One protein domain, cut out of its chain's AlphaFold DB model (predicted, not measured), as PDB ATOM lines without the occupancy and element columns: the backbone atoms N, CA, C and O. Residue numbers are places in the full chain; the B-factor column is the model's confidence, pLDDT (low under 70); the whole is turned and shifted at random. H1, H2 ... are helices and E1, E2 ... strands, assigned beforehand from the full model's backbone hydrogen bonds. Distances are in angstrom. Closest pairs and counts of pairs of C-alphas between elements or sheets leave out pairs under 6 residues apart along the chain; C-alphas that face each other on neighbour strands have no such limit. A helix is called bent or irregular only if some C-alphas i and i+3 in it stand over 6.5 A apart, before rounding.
ATOM      1  N   GLN A   2      24.728  -9.044  39.944       46.22
ATOM      2  CA  GLN A   2      25.192  -9.978  38.893       46.22
ATOM      3  C   GLN A   2      24.220 -10.220  37.712       46.22
ATOM      4  O   GLN A   2      24.655 -10.623  36.643       46.22
ATOM      5  N   GLY A   3      22.914  -9.963  37.865       54.94
ATOM      6  CA  GLY A   3      21.944 -10.094  36.761       54.94
ATOM      7  C   GLY A   3      21.892  -8.890  35.809       54.94
ATOM      8  O   GLY A   3      21.355  -8.997  34.713       54.94
ATOM      9  N   ALA A   4      22.446  -7.743  36.218       55.06
ATOM     10  CA  ALA A   4      22.485  -6.537  35.389       55.06
ATOM     11  C   ALA A   4      23.640  -6.574  34.372       55.06
ATOM     12  O   ALA A   4      23.513  -6.021  33.286       55.06
ATOM     13  N   THR A   5      24.738  -7.264  34.691       62.22
ATOM     14  CA  THR A   5      25.906  -7.392  33.808       62.22
ATOM     15  C   THR A   5      25.705  -8.414  32.691       62.22
ATOM     16  O   THR A   5      26.195  -8.197  31.592       62.22
ATOM     17  N   THR A   6      24.942  -9.491  32.910       64.19
ATOM     18  CA  THR A   6      24.674 -10.498  31.862       64.19
ATOM     19  C   THR A   6      23.709 -10.003  30.783       64.19
ATOM     20  O   THR A   6      23.784 -10.441  29.639       64.19
ATOM     21  N   LEU A   7      22.808  -9.079  31.129       72.06
ATOM     22  CA  LEU A   7      21.864  -8.467  30.188       72.06
ATOM     23  C   LEU A   7      22.415  -7.202  29.515       72.06
ATOM     24  O   LEU A   7      21.816  -6.733  28.547       72.06
ATOM     25  N   ALA A   8      23.540  -6.663  29.999       77.19
ATOM     26  CA  ALA A   8      24.160  -5.463  29.447       77.19
ATOM     27  C   ALA A   8      24.616  -5.683  27.996       77.19
ATOM     28  O   ALA A   8      24.180  -4.957  27.112       77.19
ATOM     29  N   GLU A   9      25.369  -6.753  27.723       81.44
ATOM     30  CA  GLU A   9      25.861  -7.050  26.367       81.44
ATOM     31  C   GLU A   9      24.725  -7.298  25.362       81.44
ATOM     32  O   GLU A   9      24.802  -6.891  24.204       81.44
ATOM     33  N   ILE A  10      23.637  -7.946  25.795       84.44
ATOM     34  CA  ILE A  10      22.459  -8.181  24.945       84.44
ATOM     35  C   ILE A  10      21.770  -6.853  24.608       84.44
ATOM     36  O   ILE A  10      21.366  -6.642  23.463       84.44
ATOM     37  N   ASN A  11      21.648  -5.954  25.585       82.00
ATOM     38  CA  ASN A  11      21.056  -4.634  25.386       82.00
ATOM     39  C   ASN A  11      21.941  -3.751  24.492       82.00
ATOM     40  O   ASN A  11      21.432  -3.120  23.569       82.00
ATOM     41  N   ASP A  12      23.259  -3.783  24.681       83.56
ATOM     42  CA  ASP A  12      24.213  -3.050  23.845       83.56
ATOM     43  C   ASP A  12      24.174  -3.545  22.394       83.56
ATOM     44  O   ASP A  12      24.095  -2.740  21.464       83.56
ATOM     45  N   ASN A  13      24.126  -4.864  22.181       87.50
ATOM     46  CA  ASN A  13      23.961  -5.456  20.852       87.50
ATOM     47  C   ASN A  13      22.633  -5.057  20.204       87.50
ATOM     48  O   ASN A  13      22.589  -4.766  19.006       87.50
ATOM     49  N   TYR A  14      21.551  -5.018  20.985       85.75
ATOM     50  CA  TYR A  14      20.250  -4.555  20.512       85.75
ATOM     51  C   TYR A  14      20.297  -3.079  20.092       85.75
ATOM     52  O   TYR A  14      19.894  -2.746  18.977       85.75
ATOM     53  N   GLN A  15      20.854  -2.200  20.930       83.50
ATOM     54  CA  GLN A  15      21.017  -0.781  20.608       83.50
ATOM     55  C   GLN A  15      21.896  -0.591  19.371       83.50
ATOM     56  O   GLN A  15      21.523   0.138  18.452       83.50
ATOM     57  N   PHE A  16      23.021  -1.300  19.292       86.50
ATOM     58  CA  PHE A  16      23.904  -1.264  18.134       86.50
ATOM     59  C   PHE A  16      23.179  -1.703  16.856       86.50
ATOM     60  O   PHE A  16      23.243  -1.005  15.844       86.50
ATOM     61  N   ALA A  17      22.432  -2.810  16.896       89.19
ATOM     62  CA  ALA A  17      21.649  -3.286  15.757       89.19
ATOM     63  C   ALA A  17      20.592  -2.257  15.322       89.19
ATOM     64  O   ALA A  17      20.493  -1.946  14.132       89.19
ATOM     65  N   CYS A  18      19.859  -1.658  16.266       86.38
ATOM     66  CA  CYS A  18      18.922  -0.571  15.976       86.38
ATOM     67  C   CYS A  18      19.620   0.632  15.322       86.38
ATOM     68  O   CYS A  18      19.067   1.239  14.401       86.38
ATOM     69  N   GLN A  19      20.847   0.953  15.743       87.31
ATOM     70  CA  GLN A  19      21.623   2.052  15.169       87.31
ATOM     71  C   GLN A  19      22.002   1.754  13.718       87.31
ATOM     72  O   GLN A  19      21.877   2.627  12.856       87.31
ATOM     73  N   GLN A  20      22.429   0.519  13.432       89.31
ATOM     74  CA  GLN A  20      22.768   0.091  12.074       89.31
ATOM     75  C   GLN A  20      21.548   0.122  11.150       89.31
ATOM     76  O   GLN A  20      21.650   0.620  10.029       89.31
ATOM     77  N   VAL A  21      20.387  -0.338  11.625       90.75
ATOM     78  CA  VAL A  21      19.133  -0.279  10.857       90.75
ATOM     79  C   VAL A  21      18.762   1.167  10.539       90.75
ATOM     80  O   VAL A  21      18.493   1.485   9.380       90.75
ATOM     81  N   GLY A  22      18.811   2.061  11.531       88.75
ATOM     82  CA  GLY A  22      18.554   3.486  11.317       88.75
ATOM     83  C   GLY A  22      19.519   4.097  10.299       88.75
ATOM     84  O   GLY A  22      19.095   4.833   9.406       88.75
ATOM     85  N   ARG A  23      20.809   3.747  10.381       88.56
ATOM     86  CA  ARG A  23      21.842   4.237   9.457       88.56
ATOM     87  C   ARG A  23      21.589   3.778   8.028       88.56
ATOM     88  O   ARG A  23      21.715   4.583   7.109       88.56
ATOM     89  N   LEU A  24      21.221   2.514   7.845       90.50
ATOM     90  CA  LEU A  24      20.915   1.958   6.532       90.50
ATOM     91  C   LEU A  24      19.656   2.601   5.934       90.50
ATOM     92  O   LEU A  24      19.656   2.982   4.766       90.50
ATOM     93  N   LEU A  25      18.609   2.779   6.744       90.12
ATOM     94  CA  LEU A  25      17.370   3.428   6.315       90.12
ATOM     95  C   LEU A  25      17.626   4.873   5.874       90.12
ATOM     96  O   LEU A  25      17.177   5.275   4.801       90.12
ATOM     97  N   LEU A  26      18.396   5.633   6.657       89.19
ATOM     98  CA  LEU A  26      18.773   6.996   6.294       89.19
ATOM     99  C   LEU A  26      19.615   7.026   5.015       89.19
ATOM    100  O   LEU A  26      19.391   7.883   4.166       89.19
ATOM    101  N   ALA A  27      20.544   6.082   4.840       88.44
ATOM    102  CA  ALA A  27      21.349   5.988   3.626       88.44
ATOM    103  C   ALA A  27      20.486   5.757   2.374       88.44
ATOM    104  O   ALA A  27      20.690   6.440   1.372       88.44
ATOM    105  N   TYR A  28      19.492   4.863   2.438       91.06
ATOM    106  CA  TYR A  28      18.552   4.656   1.332       91.06
ATOM    107  C   TYR A  28      17.691   5.887   1.052       91.06
ATOM    108  O   TYR A  28      17.482   6.239  -0.107       91.06
ATOM    109  N   LEU A  29      17.225   6.571   2.099       88.88
ATOM    110  CA  LEU A  29      16.432   7.789   1.954       88.88
ATOM    111  C   LEU A  29      17.249   8.922   1.318       88.88
ATOM    112  O   LEU A  29      16.757   9.609   0.426       88.88
ATOM    113  N   LEU A  30      18.514   9.086   1.718       87.81
ATOM    114  CA  LEU A  30      19.425  10.034   1.081       87.81
ATOM    115  C   LEU A  30      19.687   9.660  -0.382       87.81
ATOM    116  O   LEU A  30      19.674  10.550  -1.224       87.81
ATOM    117  N   ASP A  31      19.903   8.383  -0.708       88.75
ATOM    118  CA  ASP A  31      20.131   7.951  -2.097       88.75
ATOM    119  C   ASP A  31      18.928   8.231  -3.014       88.75
ATOM    120  O   ASP A  31      19.104   8.675  -4.151       88.75
ATOM    121  N   ASP A  32      17.703   8.035  -2.519       89.50
ATOM    122  CA  ASP A  32      16.490   8.397  -3.261       89.50
ATOM    123  C   ASP A  32      16.350   9.920  -3.406       89.50
ATOM    124  O   ASP A  32      16.112  10.438  -4.500       89.50
ATOM    125  N   LEU A  33      16.570  10.673  -2.325       87.06
ATOM    126  CA  LEU A  33      16.429  12.128  -2.345       87.06
ATOM    127  C   LEU A  33      17.498  12.831  -3.191       87.06
ATOM    128  O   LEU A  33      17.189  13.841  -3.819       87.06
ATOM    129  N   LYS A  34      18.724  12.298  -3.282       85.38
ATOM    130  CA  LYS A  34      19.791  12.833  -4.154       85.38
ATOM    131  C   LYS A  34      19.400  12.853  -5.634       85.38
ATOM    132  O   LYS A  34      19.887  13.697  -6.382       85.38
ATOM    133  N   LYS A  35      18.521  11.943  -6.064       87.00
ATOM    134  CA  LYS A  35      18.055  11.838  -7.458       87.00
ATOM    135  C   LYS A  35      16.956  12.851  -7.792       87.00
ATOM    136  O   LYS A  35      16.667  13.065  -8.966       87.00
ATOM    137  N   ARG A  36      16.334  13.473  -6.785       85.94
ATOM    138  CA  ARG A  36      15.220  14.416  -6.956       85.94
ATOM    139  C   ARG A  36      15.724  15.860  -6.930       85.94
ATOM    140  O   ARG A  36      16.485  16.238  -6.041       85.94
ATOM    141  N   ARG A  37      15.271  16.674  -7.884       84.31
ATOM    142  CA  ARG A  37      15.506  18.129  -7.936       84.31
ATOM    143  C   ARG A  37      14.267  18.887  -7.470       84.31
ATOM    144  O   ARG A  37      13.158  18.385  -7.649       84.31
ATOM    145  N   ASN A  38      14.460  20.077  -6.898       83.50
ATOM    146  CA  ASN A  38      13.383  20.988  -6.484       83.50
ATOM    147  C   ASN A  38      12.300  20.310  -5.615       83.50
ATOM    148  O   ASN A  38      11.100  20.510  -5.812       83.50
ATOM    149  N   HIS A  39      12.704  19.464  -4.661       85.31
ATOM    150  CA  HIS A  39      11.759  18.690  -3.855       85.31
ATOM    151  C   HIS A  39      11.266  19.501  -2.650       85.31
ATOM    152  O   HIS A  39      12.025  19.760  -1.720       85.31
ATOM    153  N   ALA A  40       9.991  19.893  -2.654       85.44
ATOM    154  CA  ALA A  40       9.388  20.648  -1.560       85.44
ATOM    155  C   ALA A  40       9.003  19.739  -0.381       85.44
ATOM    156  O   ALA A  40       8.181  18.829  -0.520       85.44
ATOM    157  N   VAL A  41       9.555  20.031   0.794       85.88
ATOM    158  CA  VAL A  41       9.242  19.367   2.061       85.88
ATOM    159  C   VAL A  41       8.617  20.377   3.012       85.88
ATOM    160  O   VAL A  41       9.158  21.452   3.258       85.88
ATOM    161  N   VAL A  42       7.456  20.023   3.561       86.12
ATOM    162  CA  VAL A  42       6.751  20.842   4.551       86.12
ATOM    163  C   VAL A  42       7.164  20.390   5.946       86.12
ATOM    164  O   VAL A  42       6.876  19.258   6.337       86.12
ATOM    165  N   ILE A  43       7.802  21.283   6.692       83.94
ATOM    166  CA  ILE A  43       8.145  21.114   8.105       83.94
ATOM    167  C   ILE A  43       7.012  21.705   8.950       83.94
ATOM    168  O   ILE A  43       6.326  22.629   8.507       83.94
ATOM    169  N   ASN A  44       6.799  21.158  10.153       77.62
ATOM    170  CA  ASN A  44       5.755  21.593  11.087       77.62
ATOM    171  C   ASN A  44       4.352  21.558  10.460       77.62
ATOM    172  O   ASN A  44       3.601  22.523  10.527       77.62
ATOM    173  N   ARG A  45       3.996  20.444   9.805       70.81
ATOM    174  CA  ARG A  45       2.716  20.312   9.086       70.81
ATOM    175  C   ARG A  45       1.497  20.599   9.976       70.81
ATOM    176  O   ARG A  45       0.532  21.174   9.478       70.81
ATOM    177  N   ASP A  46       1.569  20.218  11.248       66.25
ATOM    178  CA  ASP A  46       0.473  20.342  12.214       66.25
ATOM    179  C   ASP A  46       0.438  21.704  12.930       66.25
ATOM    180  O   ASP A  46      -0.567  22.052  13.546       66.25
ATOM    181  N   ASP A  47       1.511  22.493  12.838       69.94
ATOM    182  CA  ASP A  47       1.595  23.831  13.425       69.94
ATOM    183  C   ASP A  47       1.460  24.871  12.316       69.94
ATOM    184  O   ASP A  47       2.385  25.119  11.544       69.94
ATOM    185  N   ARG A  48       0.279  25.487  12.231       65.62
ATOM    186  CA  ARG A  48      -0.043  26.449  11.174       65.62
ATOM    187  C   ARG A  48       0.854  27.687  11.204       65.62
ATOM    188  O   ARG A  48       1.098  28.243  10.137       65.62
ATOM    189  N   GLN A  49       1.347  28.098  12.372       59.41
ATOM    190  CA  GLN A  49       2.161  29.304  12.504       59.41
ATOM    191  C   GLN A  49       3.630  29.056  12.165       59.41
ATOM    192  O   GLN A  49       4.282  29.898  11.553       59.41
ATOM    193  N   ARG A  50       4.148  27.872  12.512       69.00
ATOM    194  CA  ARG A  50       5.544  27.485  12.246       69.00
ATOM    195  C   ARG A  50       5.711  26.639  10.985       69.00
ATOM    196  O   ARG A  50       6.810  26.137  10.729       69.00
ATOM    197  N   ARG A  51       4.639  26.451  10.208       78.19
ATOM    198  CA  ARG A  51       4.654  25.684   8.962       78.19
ATOM    199  C   ARG A  51       5.572  26.360   7.955       78.19
ATOM    200  O   ARG A  51       5.290  27.450   7.470       78.19
ATOM    201  N   GLN A  52       6.641  25.668   7.585       79.19
ATOM    202  CA  GLN A  52       7.601  26.155   6.602       79.19
ATOM    203  C   GLN A  52       7.754  25.137   5.483       79.19
ATOM    204  O   GLN A  52       7.839  23.933   5.724       79.19
ATOM    205  N   THR A  53       7.772  25.623   4.243       85.56
ATOM    206  CA  THR A  53       8.067  24.784   3.080       85.56
ATOM    207  C   THR A  53       9.510  25.025   2.685       85.56
ATOM    208  O   THR A  53       9.863  26.123   2.266       85.56
ATOM    209  N   ILE A  54      10.339  23.999   2.832       85.44
ATOM    210  CA  ILE A  54      11.744  24.026   2.443       85.44
ATOM    211  C   ILE A  54      11.887  23.245   1.143       85.44
ATOM    212  O   ILE A  54      11.439  22.104   1.040       85.44
ATOM    213  N   VAL A  55      12.522  23.856   0.147       87.94
ATOM    214  CA  VAL A  55      12.851  23.181  -1.110       87.94
ATOM    215  C   VAL A  55      14.250  22.584  -0.988       87.94
ATOM    216  O   VAL A  55      15.210  23.275  -0.645       87.94
ATOM    217  N   LEU A  56      14.352  21.281  -1.225       86.50
ATOM    218  CA  LEU A  56      15.603  20.535  -1.244       86.50
ATOM    219  C   LEU A  56      16.136  20.426  -2.674       86.50
ATOM    220  O   LEU A  56      15.351  20.285  -3.619       86.50
ATOM    221  N   ASN A  57      17.466  20.416  -2.819       86.19
ATOM    222  CA  ASN A  57      18.159  20.325  -4.108       86.19
ATOM    223  C   ASN A  57      17.627  21.351  -5.127       86.19
ATOM    224  O   ASN A  57      17.298  20.984  -6.261       86.19
ATOM    225  N   ALA A  58      17.471  22.604  -4.692       84.62
ATOM    226  CA  ALA A  58      16.975  23.678  -5.538       84.62
ATOM    227  C   ALA A  58      18.058  24.111  -6.535       84.62
ATOM    228  O   ALA A  58      19.209  24.319  -6.146       84.62
ATOM    229  N   GLU A  59      17.710  24.229  -7.811       83.31
ATOM    230  CA  GLU A  59      18.641  24.691  -8.847       83.31
ATOM    231  C   GLU A  59      18.791  26.217  -8.754       83.31
ATOM    232  O   GLU A  59      17.821  26.948  -8.942       83.31
ATOM    233  N   GLY A  60      19.987  26.698  -8.396       78.12
ATOM    234  CA  GLY A  60      20.303  28.127  -8.377       78.12
ATOM    235  C   GLY A  60      20.775  28.639  -9.740       78.12
ATOM    236  O   GLY A  60      21.268  27.868 -10.565       78.12
ATOM    237  N   ASP A  61      20.707  29.958  -9.942       71.56
ATOM    238  CA  ASP A  61      21.060  30.629 -11.209       71.56
ATOM    239  C   ASP A  61      22.501  30.360 -11.687       71.56
ATOM    240  O   ASP A  61      22.786  30.403 -12.882       71.56
ATOM    241  N   ASN A  62      23.410  30.020 -10.769       73.31
ATOM    242  CA  ASN A  62      24.826  29.770 -11.061       73.31
ATOM    243  C   ASN A  62      25.151  28.285 -11.327       73.31
ATOM    244  O   ASN A  62      26.323  27.912 -11.381       73.31
ATOM    245  N   GLY A  63      24.141  27.414 -11.439       70.81
ATOM    246  CA  GLY A  63      24.323  25.959 -11.560       70.81
ATOM    247  C   GLY A  63      24.714  25.262 -10.249       70.81
ATOM    248  O   GLY A  63      24.899  24.044 -10.225       70.81
ATOM    249  N   GLU A  64      24.817  26.008  -9.147       77.69
ATOM    250  CA  GLU A  64      24.984  25.449  -7.810       77.69
ATOM    251  C   GLU A  64      23.634  25.027  -7.225       77.69
ATOM    252  O   GLU A  64      22.625  25.728  -7.328       77.69
ATOM    253  N   LEU A  65      23.621  23.857  -6.586       80.00
ATOM    254  CA  LEU A  65      22.447  23.350  -5.889       80.00
ATOM    255  C   LEU A  65      22.355  24.005  -4.515       80.00
ATOM    256  O   LEU A  65      23.211  23.795  -3.652       80.00
ATOM    257  N   THR A  66      21.287  24.762  -4.296       80.44
ATOM    258  CA  THR A  66      20.938  25.283  -2.976       80.44
ATOM    259  C   THR A  66      20.269  24.168  -2.173       80.44
ATOM    260  O   THR A  66      19.388  23.468  -2.676       80.44
ATOM    261  N   ASN A  67      20.683  23.996  -0.912       83.50
ATOM    262  CA  ASN A  67      20.180  22.941  -0.025       83.50
ATOM    263  C   ASN A  67      20.422  21.515  -0.577       83.50
ATOM    264  O   ASN A  67      19.504  20.698  -0.677       83.50
ATOM    265  N   ASP A  68      21.669  21.255  -0.991       84.25
ATOM    266  CA  ASP A  68      22.120  19.974  -1.546       84.25
ATOM    267  C   ASP A  68      22.238  18.889  -0.465       84.25
ATOM    268  O   ASP A  68      23.146  18.890   0.372       84.25
ATOM    269  N   ILE A  69      21.344  17.905  -0.539       84.94
ATOM    270  CA  ILE A  69      21.307  16.742   0.355       84.94
ATOM    271  C   ILE A  69      22.565  15.873   0.193       84.94
ATOM    272  O   ILE A  69      22.967  15.168   1.120       84.94
ATOM    273  N   SER A  70      23.231  15.922  -0.964       81.88
ATOM    274  CA  SER A  70      24.419  15.110  -1.255       81.88
ATOM    275  C   SER A  70      25.595  15.421  -0.335       81.88
ATOM    276  O   SER A  70      26.426  14.540  -0.107       81.88
ATOM    277  N   ARG A  71      25.647  16.648   0.197       82.25
ATOM    278  CA  ARG A  71      26.712  17.157   1.075       82.25
ATOM    279  C   ARG A  71      26.372  17.047   2.564       82.25
ATOM    280  O   ARG A  71      27.180  17.450   3.399       82.25
ATOM    281  N   LEU A  72      25.200  16.517   2.911       82.06
ATOM    282  CA  LEU A  72      24.749  16.409   4.295       82.06
ATOM    283  C   LEU A  72      25.592  15.382   5.072       82.06
ATOM    284  O   LEU A  72      25.617  14.201   4.728       82.06
TER     285      LEU A  72
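AT A GLANCE: This is residues 2 to 72 of the 249 residues of the protein "Portal protein" of Escherichia coli (UniProt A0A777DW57). One long helix, H1, sticks out with its residues 2 to 29 as an arm from a small head, which holds the two-stranded hairpin E1 and E2 and a folded-back tail, residues 57 to 72. The arm makes most of the length. The printed part has 71 residues, with one named helix and two named strands in the order H1, E1, E2; the sheet E1 - E2 is antiparallel and the class is mixed, helices and strands. The whole is extended, with a radius of gyration of the C-alphas of 19.3 A and spans of 64 by 31 by 15 A.

IN THESE COORDINATES: H1, residues 2 to 34, runs 49.0 A from C-alpha 2 at (25.192, -9.978, 38.893) to C-alpha 34 at (19.791, 12.833, -4.154). It has a kink of 26 degrees near residue 9 and is only just irregular: C-alphas 6 and 9 are 6.6 A apart. E1, residues 39 to 43, measures 12.7 A. E2, residues 52 to 56, measures 12.5 A and ends at C-alpha 56, (15.603, 20.535, -1.244).

HOW THE PARTS SIT: In H1, 25 of 29 O i to N i+4 pairs are within hydrogen-bond range. A tight link of 4 residues joins H1 to E1. E1 and E2 form a hairpin, antiparallel at 150 degrees between their directions. C-alphas 40 and 55 face each other at 4.3 A. N 41 and O 54 are within hydrogen-bond range at 2.8 A, as are N 54 and O 41 at 2.8 A. H1 and E2 are apart. Beyond E2, residues 58 to 59 pair antiparallel with residues 65 to 66.

THE WHOLE: The two C-alphas farthest apart, those of Gln 2 and Asp 61, are 64.6 A from each other. Without residues 2 to 29, which stand free, the body of 43 residues spans 33 by 24 by 15 A. The printed part has no cut and no long link between named elements. Mean pLDDT of the printed part is 80.8; residues 2 to 6 and 46 to 50 include the 10 residues under 70.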